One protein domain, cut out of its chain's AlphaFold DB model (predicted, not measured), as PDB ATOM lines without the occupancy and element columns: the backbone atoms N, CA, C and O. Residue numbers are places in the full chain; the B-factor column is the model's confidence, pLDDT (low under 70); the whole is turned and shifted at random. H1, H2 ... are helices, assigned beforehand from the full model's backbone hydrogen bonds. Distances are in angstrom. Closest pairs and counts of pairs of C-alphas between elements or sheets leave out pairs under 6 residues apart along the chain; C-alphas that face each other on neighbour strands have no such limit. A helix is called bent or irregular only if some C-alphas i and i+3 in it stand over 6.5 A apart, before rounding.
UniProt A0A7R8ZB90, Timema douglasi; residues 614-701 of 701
ATOM      1  N   LYS A 614     256.281 266.478 391.046       91.31
ATOM      2  CA  LYS A 614     256.326 265.159 390.397       91.31
ATOM      3  C   LYS A 614     255.955 265.242 388.912       91.31
ATOM      4  O   LYS A 614     256.658 264.669 388.083       91.31
ATOM      5  N   SER A 615     254.876 265.948 388.582       88.94
ATOM      6  CA  SER A 615     254.422 266.132 387.200       88.94
ATOM      7  C   SER A 615     255.405 266.988 386.399       88.94
ATOM      8  O   SER A 615     255.704 266.658 385.253       88.94
ATOM      9  N   CYS A 616     255.999 268.007 387.029       91.62
ATOM     10  CA  CYS A 616     257.077 268.806 386.449       91.62
ATOM     11  C   CYS A 616     258.308 267.953 386.094       91.62
ATOM     12  O   CYS A 616     258.794 268.001 384.963       91.62
ATOM     13  N   LEU A 617     258.771 267.094 387.011       90.56
ATOM     14  CA  LEU A 617     259.887 266.177 386.751       90.56
ATOM     15  C   LEU A 617     259.563 265.189 385.623       90.56
ATOM     16  O   LEU A 617     260.386 264.981 384.734       90.56
ATOM     17  N   MET A 618     258.359 264.610 385.614       90.31
ATOM     18  CA  MET A 618     257.916 263.720 384.533       90.31
ATOM     19  C   MET A 618     257.874 264.435 383.175       90.31
ATOM     20  O   MET A 618     258.292 263.863 382.166       90.31
ATOM     21  N   PHE A 619     257.426 265.693 383.146       91.38
ATOM     22  CA  PHE A 619     257.458 266.527 381.948       91.38
ATOM     23  C   PHE A 619     258.897 266.783 381.476       91.38
ATOM     24  O   PHE A 619     259.181 266.648 380.284       91.38
ATOM     25  N   LEU A 620     259.824 267.084 382.393       91.12
ATOM     26  CA  LEU A 620     261.235 267.302 382.069       91.12
ATOM     27  C   LEU A 620     261.911 266.031 381.526       91.12
ATOM     28  O   LEU A 620     262.700 266.121 380.589       91.12
ATOM     29  N   PHE A 621     261.569 264.842 382.030       88.38
ATOM     30  CA  PHE A 621     262.065 263.583 381.456       88.38
ATOM     31  C   PHE A 621     261.566 263.338 380.024       88.38
ATOM     32  O   PHE A 621     262.314 262.811 379.204       88.38
ATOM     33  N   ASN A 622     260.334 263.741 379.699       90.31
ATOM     34  CA  ASN A 622     259.799 263.613 378.342       90.31
ATOM     35  C   ASN A 622     260.366 264.668 377.375       90.31
ATOM     36  O   ASN A 622     260.729 264.337 376.247       90.31
ATOM     37  N   TYR A 623     260.418 265.935 377.797       90.75
ATOM     38  CA  TYR A 623     260.635 267.088 376.910       90.75
ATOM     39  C   TYR A 623     261.815 267.983 377.315       90.75
ATOM     40  O   TYR A 623     261.972 269.074 376.768       90.75
ATOM     41  N   GLY A 624     262.680 267.552 378.234       91.38
ATOM     42  CA  GLY A 624     263.808 268.356 378.716       91.38
ATOM     43  C   GLY A 624     264.757 268.769 377.597       91.38
ATOM     44  O   GLY A 624     264.989 269.959 377.399       91.38
ATOM     45  N   PHE A 625     265.216 267.812 376.785       91.62
ATOM     46  CA  PHE A 625     266.051 268.121 375.618       91.62
ATOM     47  C   PHE A 625     265.279 268.849 374.508       91.62
ATOM     48  O   PHE A 625     265.854 269.629 373.762       91.62
ATOM     49  N   TYR A 626     263.963 268.642 374.406       90.56
ATOM     50  CA  TYR A 626     263.130 269.391 373.462       90.56
ATOM     51  C   TYR A 626     263.071 270.888 373.821       90.56
ATOM     52  O   TYR A 626     263.078 271.739 372.933       90.56
ATOM     53  N   LYS A 627     263.045 271.220 375.118       92.06
ATOM     54  CA  LYS A 627     262.968 272.604 375.596       92.06
ATOM     55  C   LYS A 627     264.331 273.296 375.676       92.06
ATOM     56  O   LYS A 627     264.405 274.449 375.273       92.06
ATOM     57  N   PHE A 628     265.362 272.593 376.149       94.81
ATOM     58  CA  PHE A 628     266.702 273.138 376.426       94.81
ATOM     59  C   PHE A 628     267.797 272.627 375.465       94.81
ATOM     60  O   PHE A 628     268.981 272.622 375.796       94.81
ATOM     61  N   GLY A 629     267.423 272.094 374.298       93.00
ATOM     62  CA  GLY A 629     268.357 271.380 373.418       93.00
ATOM     63  C   GLY A 629     269.472 272.251 372.834       93.00
ATOM     64  O   GLY A 629     270.610 271.790 372.726       93.00
ATOM     65  N   VAL A 630     269.174 273.507 372.485       93.00
ATOM     66  CA  VAL A 630     270.176 274.437 371.931       93.00
ATOM     67  C   VAL A 630     271.140 274.868 373.031       93.00
ATOM     68  O   VAL A 630     272.348 274.812 372.839       93.00
ATOM     69  N   GLU A 631     270.617 275.204 374.204       94.81
ATOM     70  CA  GLU A 631     271.372 275.612 375.384       94.81
ATOM     71  C   GLU A 631     272.346 274.509 375.814       94.81
ATOM     72  O   GLU A 631     273.538 274.764 375.974       94.81
ATOM     73  N   VAL A 632     271.869 273.262 375.907       95.00
ATOM     74  CA  VAL A 632     272.718 272.100 376.213       95.00
ATOM     75  C   VAL A 632     273.796 271.908 375.142       95.00
ATOM     76  O   VAL A 632     274.949 271.657 375.480       95.00
ATOM     77  N   SER A 633     273.461 272.059 373.859       93.69
ATOM     78  CA  SER A 633     274.433 271.893 372.767       93.69
ATOM     79  C   SER A 633     275.523 272.973 372.778       93.69
ATOM     80  O   SER A 633     276.696 272.668 372.558       93.69
ATOM     81  N   LEU A 634     275.166 274.225 373.084       94.00
ATOM     82  CA  LEU A 634     276.124 275.324 373.235       94.00
ATOM     83  C   LEU A 634     277.037 275.095 374.447       94.00
ATOM     84  O   LEU A 634     278.251 275.222 374.316       94.00
ATOM     85  N   VAL A 635     276.487 274.667 375.592       95.94
ATOM     86  CA  VAL A 635     277.279 274.313 376.784       95.94
ATOM     87  C   VAL A 635     278.262 273.179 376.479       95.94
ATOM     88  O   VAL A 635     279.439 273.286 376.811       95.94
ATOM     89  N   MET A 636     277.823 272.125 375.784       95.31
ATOM     90  CA  MET A 636     278.715 271.036 375.368       95.31
ATOM     91  C   MET A 636     279.813 271.510 374.408       95.31
ATOM     92  O   MET A 636     280.943 271.033 374.495       95.31
ATOM     93  N   THR A 637     279.514 272.471 373.531       94.50
ATOM     94  CA  THR A 637     280.509 273.074 372.628       94.50
ATOM     95  C   THR A 637     281.545 273.890 373.408       94.50
ATOM     96  O   THR A 637     282.735 273.784 373.131       94.50
ATOM     97  N   VAL A 638     281.131 274.641 374.435       96.00
ATOM     98  CA  VAL A 638     282.056 275.358 375.335       96.00
ATOM     99  C   VAL A 638     282.973 274.382 376.075       96.00
ATOM    100  O   VAL A 638     284.180 274.607 376.143       96.00
ATOM    101  N   ILE A 639     282.426 273.270 376.578       96.25
ATOM    102  CA  ILE A 639     283.215 272.215 377.232       96.25
ATOM    103  C   ILE A 639     284.222 271.597 376.247       96.25
ATOM    104  O   ILE A 639     285.380 271.378 376.605       96.25
ATOM    105  N   LEU A 640     283.816 271.347 374.997       94.56
ATOM    106  CA  LEU A 640     284.704 270.844 373.944       94.56
ATOM    107  C   LEU A 640     285.872 271.806 373.675       94.56
ATOM    108  O   LEU A 640     287.019 271.372 373.639       94.56
ATOM    109  N   ILE A 641     285.594 273.103 373.534       95.62
ATOM    110  CA  ILE A 641     286.623 274.130 373.310       95.62
ATOM    111  C   ILE A 641     287.608 274.167 374.486       95.62
ATOM    112  O   ILE A 641     288.817 274.107 374.271       95.62
ATOM    113  N   GLY A 642     287.092 274.205 375.719       95.00
ATOM    114  CA  GLY A 642     287.915 274.293 376.928       95.00
ATOM    115  C   GLY A 642     288.759 273.044 377.210       95.00
ATOM    116  O   GLY A 642     289.802 273.147 377.845       95.00
ATOM    117  N   SER A 643     288.328 271.869 376.739       94.25
ATOM    118  CA  SER A 643     289.066 270.608 376.910       94.25
ATOM    119  C   SER A 643     290.100 270.342 375.814       94.25
ATOM    120  O   SER A 643     291.116 269.715 376.096       94.25
ATOM    121  N   ARG A 644     289.859 270.793 374.574       90.69
ATOM    122  CA  ARG A 644     290.747 270.545 373.422       90.69
ATOM    123  C   ARG A 644     291.916 271.524 373.327       90.69
ATOM    124  O   ARG A 644     293.032 271.082 373.092       90.69
ATOM    125  N   MET A 645     291.658 272.827 373.486       90.81
ATOM    126  CA  MET A 645     292.669 273.899 373.408       90.81
ATOM    127  C   MET A 645     293.590 273.843 372.158       90.81
ATOM    128  O   MET A 645     294.765 274.192 372.241       90.81
ATOM    129  N   ASP A 646     293.069 273.422 370.998       93.44
ATOM    130  CA  ASP A 646     293.804 273.242 369.733       93.44
ATOM    131  C   ASP A 646     293.222 274.085 368.569       93.44
ATOM    132  O   ASP A 646     292.285 274.869 368.738       93.44
ATOM    133  N   VAL A 647     293.763 273.932 367.351       92.56
ATOM    134  CA  VAL A 647     293.259 274.631 366.147       92.56
ATOM    135  C   VAL A 647     291.784 274.298 365.875       92.56
ATOM    136  O   VAL A 647     291.018 275.163 365.443       92.56
ATOM    137  N   TYR A 648     291.341 273.075 366.175       93.62
ATOM    138  CA  TYR A 648     289.933 272.704 366.042       93.62
ATOM    139  C   TYR A 648     289.053 273.424 367.058       93.62
ATOM    140  O   TYR A 648     287.949 273.837 366.706       93.62
ATOM    141  N   ALA A 649     289.532 273.634 368.285       94.62
ATOM    142  CA  ALA A 649     288.842 274.424 369.296       94.62
ATOM    143  C   ALA A 649     288.589 275.860 368.811       94.62
ATOM    144  O   ALA A 649     287.501 276.386 369.033       94.62
ATOM    145  N   VAL A 650     289.527 276.463 368.067       95.44
ATOM    146  CA  VAL A 650     289.319 277.779 367.433       95.44
ATOM    147  C   VAL A 650     288.185 277.727 366.405       95.44
ATOM    148  O   VAL A 650     287.299 278.581 366.429       95.44
ATOM    149  N   LEU A 651     288.147 276.702 365.544       95.06
ATOM    150  CA  LEU A 651     287.061 276.526 364.568       95.06
ATOM    151  C   LEU A 651     285.693 276.339 365.247       95.06
ATOM    152  O   LEU A 651     284.706 276.944 364.826       95.06
ATOM    153  N   TYR A 652     285.625 275.546 366.322       95.50
ATOM    154  CA  TYR A 652     284.411 275.405 367.133       95.50
ATOM    155  C   TYR A 652     284.035 276.710 367.850       95.50
ATOM    156  O   TYR A 652     282.849 277.017 367.962       95.50
ATOM    157  N   GLY A 653     285.017 277.507 368.281       95.31
ATOM    158  CA  GLY A 653     284.810 278.835 368.863       95.31
ATOM    159  C   GLY A 653     284.190 279.828 367.878       95.31
ATOM    160  O   GLY A 653     283.244 280.529 368.231       95.31
ATOM    161  N   LEU A 654     284.643 279.830 366.619       95.12
ATOM    162  CA  LEU A 654     284.037 280.642 365.556       95.12
ATOM    163  C   LEU A 654     282.567 280.264 365.333       95.12
ATOM    164  O   LEU A 654     281.699 281.139 365.301       95.12
ATOM    165  N   TRP A 655     282.267 278.963 365.250       95.75
ATOM    166  CA  TRP A 655     280.886 278.482 365.167       95.75
ATOM    167  C   TRP A 655     280.056 278.868 366.392       95.75
ATOM    168  O   TRP A 655     278.906 279.274 366.236       95.75
ATOM    169  N   LEU A 656     280.627 278.800 367.597       95.19
ATOM    170  CA  LEU A 656     279.949 279.199 368.828       95.19
ATOM    171  C   LEU A 656     279.550 280.682 368.800       95.19
ATOM    172  O   LEU A 656     278.403 280.998 369.112       95.19
ATOM    173  N   CYS A 657     280.447 281.582 368.379       94.44
ATOM    174  CA  CYS A 657     280.141 283.009 368.244       94.44
ATOM    175  C   CYS A 657     278.999 283.261 367.250       94.44
ATOM    176  O   CYS A 657     278.088 284.038 367.544       94.44
ATOM    177  N   ILE A 658     279.014 282.570 366.103       93.25
ATOM    178  CA  ILE A 658     277.950 282.661 365.094       93.25
ATOM    179  C   ILE A 658     276.621 282.171 365.680       93.25
ATOM    180  O   ILE A 658     275.613 282.864 365.584       93.25
ATOM    181  N   LEU A 659     276.602 280.996 366.313       93.50
ATOM    182  CA  LEU A 659     275.375 280.410 366.856       93.50
ATOM    183  C   LEU A 659     274.808 281.218 368.031       93.50
ATOM    184  O   LEU A 659     273.590 281.315 368.153       93.50
ATOM    185  N   PHE A 660     275.657 281.824 368.863       92.75
ATOM    186  CA  PHE A 660     275.231 282.638 370.005       92.75
ATOM    187  C   PHE A 660     274.652 284.001 369.591       92.75
ATOM    188  O   PHE A 660     273.728 284.498 370.231       92.75
ATOM    189  N   ALA A 661     275.158 284.605 368.509       91.19
ATOM    190  CA  ALA A 661     274.708 285.916 368.035       91.19
ATOM    191  C   ALA A 661     273.365 285.885 367.272       91.19
ATOM    192  O   ALA A 661     272.755 286.932 367.036       91.19
ATOM    193  N   LEU A 662     272.901 284.707 366.848       92.75
ATOM    194  CA  LEU A 662     271.726 284.555 365.992       92.75
ATOM    195  C   LEU A 662     270.434 284.315 366.786       92.75
ATOM    196  O   LEU A 662     270.407 283.676 367.833       92.75
ATOM    197  N   LYS A 663     269.305 284.775 366.233       92.81
ATOM    198  CA  LYS A 663     267.969 284.430 366.748       92.81
ATOM    199  C   LYS A 663     267.635 282.967 366.438       92.81
ATOM    200  O   LYS A 663     268.052 282.438 365.408       92.81
ATOM    201  N   ARG A 664     266.796 282.337 367.271       91.00
ATOM    202  CA  ARG A 664     266.418 280.910 367.173       91.00
ATOM    203  C   ARG A 664     265.911 280.479 365.788       91.00
ATOM    204  O   ARG A 664     266.255 279.395 365.328       91.00
ATOM    205  N   GLU A 665     265.136 281.323 365.109       93.00
ATOM    206  CA  GLU A 665     264.636 281.045 363.751       93.00
ATOM    207  C   GLU A 665     265.758 280.966 362.710       93.00
ATOM    208  O   GLU A 665     265.717 280.138 361.799       93.00
ATOM    209  N   THR A 666     266.777 281.815 362.852       93.00
ATOM    210  CA  THR A 666     267.951 281.810 361.978       93.00
ATOM    211  C   THR A 666     268.884 280.656 362.336       93.00
ATOM    212  O   THR A 666     269.368 279.979 361.431       93.00
ATOM    213  N   ILE A 667     269.064 280.362 363.632       93.31
ATOM    214  CA  ILE A 667     269.819 279.186 364.101       93.31
ATOM    215  C   ILE A 667     269.266 277.913 363.459       93.31
ATOM    216  O   ILE A 667     270.046 277.118 362.952       93.31
ATOM    217  N   ALA A 668     267.942 277.739 363.397       92.38
ATOM    218  CA  ALA A 668     267.331 276.552 362.794       92.38
ATOM    219  C   ALA A 668     267.714 276.343 361.315       92.38
ATOM    220  O   ALA A 668     267.869 275.203 360.884       92.38
ATOM    221  N   ARG A 669     267.911 277.423 360.544       93.00
ATOM    222  CA  ARG A 669     268.367 277.344 359.143       93.00
ATOM    223  C   ARG A 669     269.868 277.081 359.034       93.00
ATOM    224  O   ARG A 669     270.296 276.360 358.140       93.00
ATOM    225  N   VAL A 670     270.661 277.657 359.937       93.69
ATOM    226  CA  VAL A 670     272.127 277.521 359.946       93.69
ATOM    227  C   VAL A 670     272.582 276.182 360.545       93.69
ATOM    228  O   VAL A 670     273.652 275.683 360.204       93.69
ATOM    229  N   TRP A 671     271.756 275.555 361.386       93.06
ATOM    230  CA  TRP A 671     272.086 274.336 362.126       93.06
ATOM    231  C   TRP A 671     272.565 273.187 361.233       93.06
ATOM    232  O   TRP A 671     273.519 272.500 361.585       93.06
ATOM    233  N   GLY A 672     271.963 273.016 360.050       91.88
ATOM    234  CA  GLY A 672     272.384 271.991 359.092       91.88
ATOM    235  C   GLY A 672     273.834 272.163 358.620       91.88
ATOM    236  O   GLY A 672     274.551 271.175 358.483       91.88
ATOM    237  N   PHE A 673     274.305 273.404 358.449       94.19
ATOM    238  CA  PHE A 673     275.701 273.680 358.090       94.19
ATOM    239  C   PHE A 673     276.658 273.376 359.242       94.19
ATOM    240  O   PHE A 673     277.719 272.799 359.017       94.19
ATOM    241  N   PHE A 674     276.266 273.700 360.478       93.69
ATOM    242  CA  PHE A 674     277.045 273.335 361.662       93.69
ATOM    243  C   PHE A 674     277.136 271.809 361.834       93.69
ATOM    244  O   PHE A 674     278.206 271.271 362.110       93.69
ATOM    245  N   GLN A 675     276.036 271.089 361.597       92.69
ATOM    246  CA  GLN A 675     276.038 269.625 361.597       92.69
ATOM    247  C   GLN A 675     276.945 269.058 360.502       92.69
ATOM    248  O   GLN A 675     277.735 268.165 360.786       92.69
ATOM    249  N   LEU A 676     276.877 269.587 359.277       93.56
ATOM    250  CA  LEU A 676     277.749 269.164 358.178       93.56
ATOM    251  C   LEU A 676     279.232 269.386 358.507       93.56
ATOM    252  O   LEU A 676     280.051 268.506 358.253       93.56
ATOM    253  N   PHE A 677     279.568 270.523 359.122       95.12
ATOM    254  CA  PHE A 677     280.917 270.795 359.615       95.12
ATOM    255  C   PHE A 677     281.394 269.703 360.587       95.12
ATOM    256  O   PHE A 677     282.476 269.155 360.395       95.12
ATOM    257  N   ILE A 678     280.570 269.315 361.569       93.44
ATOM    258  CA  ILE A 678     280.904 268.235 362.515       93.44
ATOM    259  C   ILE A 678     281.100 266.894 361.791       93.44
ATOM    260  O   ILE A 678     282.058 266.175 362.087       93.44
ATOM    261  N   ILE A 679     280.223 266.568 360.831       93.81
ATOM    262  CA  ILE A 679     280.284 265.307 360.073       93.81
ATOM    263  C   ILE A 679     281.596 265.169 359.303       93.81
ATOM    264  O   ILE A 679     282.104 264.062 359.167       93.81
ATOM    265  N   ILE A 680     282.146 266.277 358.807       94.31
ATOM    266  CA  ILE A 680     283.392 266.291 358.035       94.31
ATOM    267  C   ILE A 680     284.610 266.329 358.966       94.31
ATOM    268  O   ILE A 680     285.576 265.597 358.761       94.31
ATOM    269  N   VAL A 681     284.574 267.159 360.009       94.75
ATOM    270  CA  VAL A 681     285.736 267.397 360.875       94.75
ATOM    271  C   VAL A 681     286.079 266.190 361.746       94.75
ATOM    272  O   VAL A 681     287.263 265.903 361.909       94.75
ATOM    273  N   ILE A 682     285.096 265.458 362.285       93.81
ATOM    274  CA  ILE A 682     285.383 264.304 363.158       93.81
ATOM    275  C   ILE A 682     286.149 263.192 362.410       93.81
ATOM    276  O   ILE A 682     287.189 262.768 362.916       93.81
ATOM    277  N   PRO A 683     285.721 262.727 361.219       94.38
ATOM    278  CA  PRO A 683     286.490 261.752 360.449       94.38
ATOM    279  C   PRO A 683     287.879 262.240 360.044       94.38
ATOM    280  O   PRO A 683     288.811 261.447 360.078       94.38
ATOM    281  N   ILE A 684     288.042 263.527 359.710       94.12
ATOM    282  CA  ILE A 684     289.366 264.097 359.412       94.12
ATOM    283  C   ILE A 684     290.269 264.019 360.647       94.12
ATOM    284  O   ILE A 684     291.398 263.553 360.545       94.12
ATOM    285  N   GLN A 685     289.768 264.409 361.826       94.00
ATOM    286  CA  GLN A 685     290.525 264.292 363.077       94.00
ATOM    287  C   GLN A 685     290.920 262.844 363.374       94.00
ATOM    288  O   GLN A 685     292.039 262.593 363.813       94.00
ATOM    289  N   TYR A 686     290.019 261.894 363.117       95.12
ATOM    290  CA  TYR A 686     290.322 260.478 363.286       95.12
ATOM    291  C   TYR A 686     291.384 259.995 362.291       95.12
ATOM    292  O   TYR A 686     292.335 259.337 362.690       95.12
ATOM    293  N   ALA A 687     291.263 260.359 361.010       93.81
ATOM    294  CA  ALA A 687     292.230 259.995 359.977       93.81
ATOM    295  C   ALA A 687     293.635 260.541 360.283       93.81
ATOM    296  O   ALA A 687     294.618 259.835 360.093       93.81
ATOM    297  N   MET A 688     293.732 261.759 360.822       92.06
ATOM    298  CA  MET A 688     295.010 262.308 361.278       92.06
ATOM    299  C   MET A 688     295.570 261.570 362.498       92.06
ATOM    300  O   MET A 688     296.776 261.388 362.578       92.06
ATOM    301  N   ALA A 689     294.718 261.124 363.427       91.44
ATOM    302  CA  ALA A 689     295.160 260.328 364.573       91.44
ATOM    303  C   ALA A 689     295.665 258.929 364.169       91.44
ATOM    304  O   ALA A 689     296.509 258.370 364.860       91.44
ATOM    305  N   VAL A 690     295.153 258.366 363.068       91.56
ATOM    306  CA  VAL A 690     295.636 257.100 362.489       91.56
ATOM    307  C   VAL A 690     296.991 257.275 361.792       91.56
ATOM    308  O   VAL A 690     297.816 256.366 361.833       91.56
ATOM    309  N   GLY A 691     297.228 258.426 361.157       89.19
ATOM    310  CA  GLY A 691     298.457 258.690 360.407       89.19
ATOM    311  C   GLY A 691     298.562 257.902 359.094       89.19
ATOM    312  O   GLY A 691     297.653 257.168 358.692       89.19
ATOM    313  N   LEU A 692     299.682 258.086 358.393       86.94
ATOM    314  CA  LEU A 692     299.989 257.361 357.157       86.94
ATOM    315  C   LEU A 692     300.496 255.940 357.459       86.94
ATOM    316  O   LEU A 692     301.068 255.712 358.525       86.94
ATOM    317  N   PRO A 693     300.298 254.979 356.537       87.56
ATOM    318  CA  PRO A 693     300.812 253.629 356.719       87.56
ATOM    319  C   PRO A 693     302.350 253.636 356.767       87.56
ATOM    320  O   PRO A 693     302.979 254.274 355.912       87.56
ATOM    321  N   PRO A 694     302.962 252.918 357.724       82.38
ATOM    322  CA  PRO A 694     304.406 252.961 357.941       82.38
ATOM    323  C   PRO A 694     305.211 252.419 356.755       82.38
ATOM    324  O   PRO A 694     306.307 252.912 356.496       82.38
ATOM    325  N   GLY A 695     304.647 251.499 355.963       81.50
ATOM    326  CA  GLY A 695     305.244 250.985 354.726       81.50
ATOM    327  C   GLY A 695     305.588 252.039 353.670       81.50
ATOM    328  O   GLY A 695     306.376 251.762 352.769       81.50
ATOM    329  N   LEU A 696     305.039 253.256 353.763       81.38
ATOM    330  CA  LEU A 696     305.408 254.341 352.856       81.38
ATOM    331  C   LEU A 696     306.767 254.965 353.189       81.38
ATOM    332  O   LEU A 696     307.341 255.594 352.307       81.38
ATOM    333  N   CYS A 697     307.286 254.818 354.414       77.12
ATOM    334  CA  CYS A 697     308.518 255.473 354.880       77.12
ATOM    335  C   CYS A 697     308.584 256.987 354.559       77.12
ATOM    336  O   CYS A 697     309.661 257.549 354.375       77.12
ATOM    337  N   ILE A 698     307.428 257.657 354.470       75.75
ATOM    338  CA  ILE A 698     307.321 259.102 354.247       75.75
ATOM    339  C   ILE A 698     306.984 259.736 355.598       75.75
ATOM    340  O   ILE A 698     305.815 259.947 355.906       75.75
ATOM    341  N   GLY A 699     308.030 260.009 356.382       58.19
ATOM    342  CA  GLY A 699     308.026 260.938 357.515       58.19
ATOM    343  C   GLY A 699     307.331 260.473 358.798       58.19
ATOM    344  O   GLY A 699     306.114 260.315 358.845       58.19
ATOM    345  N   GLU A 700     308.107 260.419 359.884       46.66
ATOM    346  CA  GLU A 700     307.642 261.016 361.137       46.66
ATOM    347  C   GLU A 700     307.373 262.503 360.862       46.66
ATOM    348  O   GLU A 700     308.288 263.253 360.513       46.66
ATOM    349  N   LEU A 701     306.109 262.913 360.931       38.66
ATOM    350  CA  LEU A 701     305.672 264.301 360.793       38.66
ATOM    351  C   LEU A 701     304.694 264.632 361.913       38.66
ATOM    352  O   LEU A 701     303.726 263.852 362.085       38.66
TER     353      LEU A 701
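Overview. This is residues 614 to 701 of the 701 residues of a protein of Timema douglasi (UniProt A0A7R8ZB90). Look for an open rod: H2 and H1b, an arm of bent H1, form a helical hairpin, and H3 folds back beside H2. Residues 614 to 619 and 693 to 699 stick out. The 88 printed residues hold H1, H2, H3 in order; the class is all helix, only just extended, close to loose, radius of gyration of the C-alphas 18.2 A, spans 63 by 30 by 22 A.

Arrangement. Find H1, residues 614 to 644, assigned as one helix by its hydrogen bonds but bent: arms H1a, up to 627, and H1b, from 630, stand at a steep tilt of 67 degrees. H1b touches H2, residues 647 to 661, closest C-alphas Ile 641 and Ala 649 at 4.6 A. H3, residues 664 to 690, is close to H2 but not clearly touching, closest C-alphas Leu 659 and Ile 667 at 6.3 A. In H1b and H2 every O i to N i+4 pair is within hydrogen-bond range, in H1a 8 of 10, in H3 19 of 23.

Along the chain. Find C-alpha 614 at (256.326, 265.159, 390.397); H3 runs 38.0 A to C-alpha 690 at (295.636, 257.100, 362.489), with a kink near residue 671.

Size, cuts and confidence. The printed part has no cut; residues 699 to 701 are under pLDDT 70.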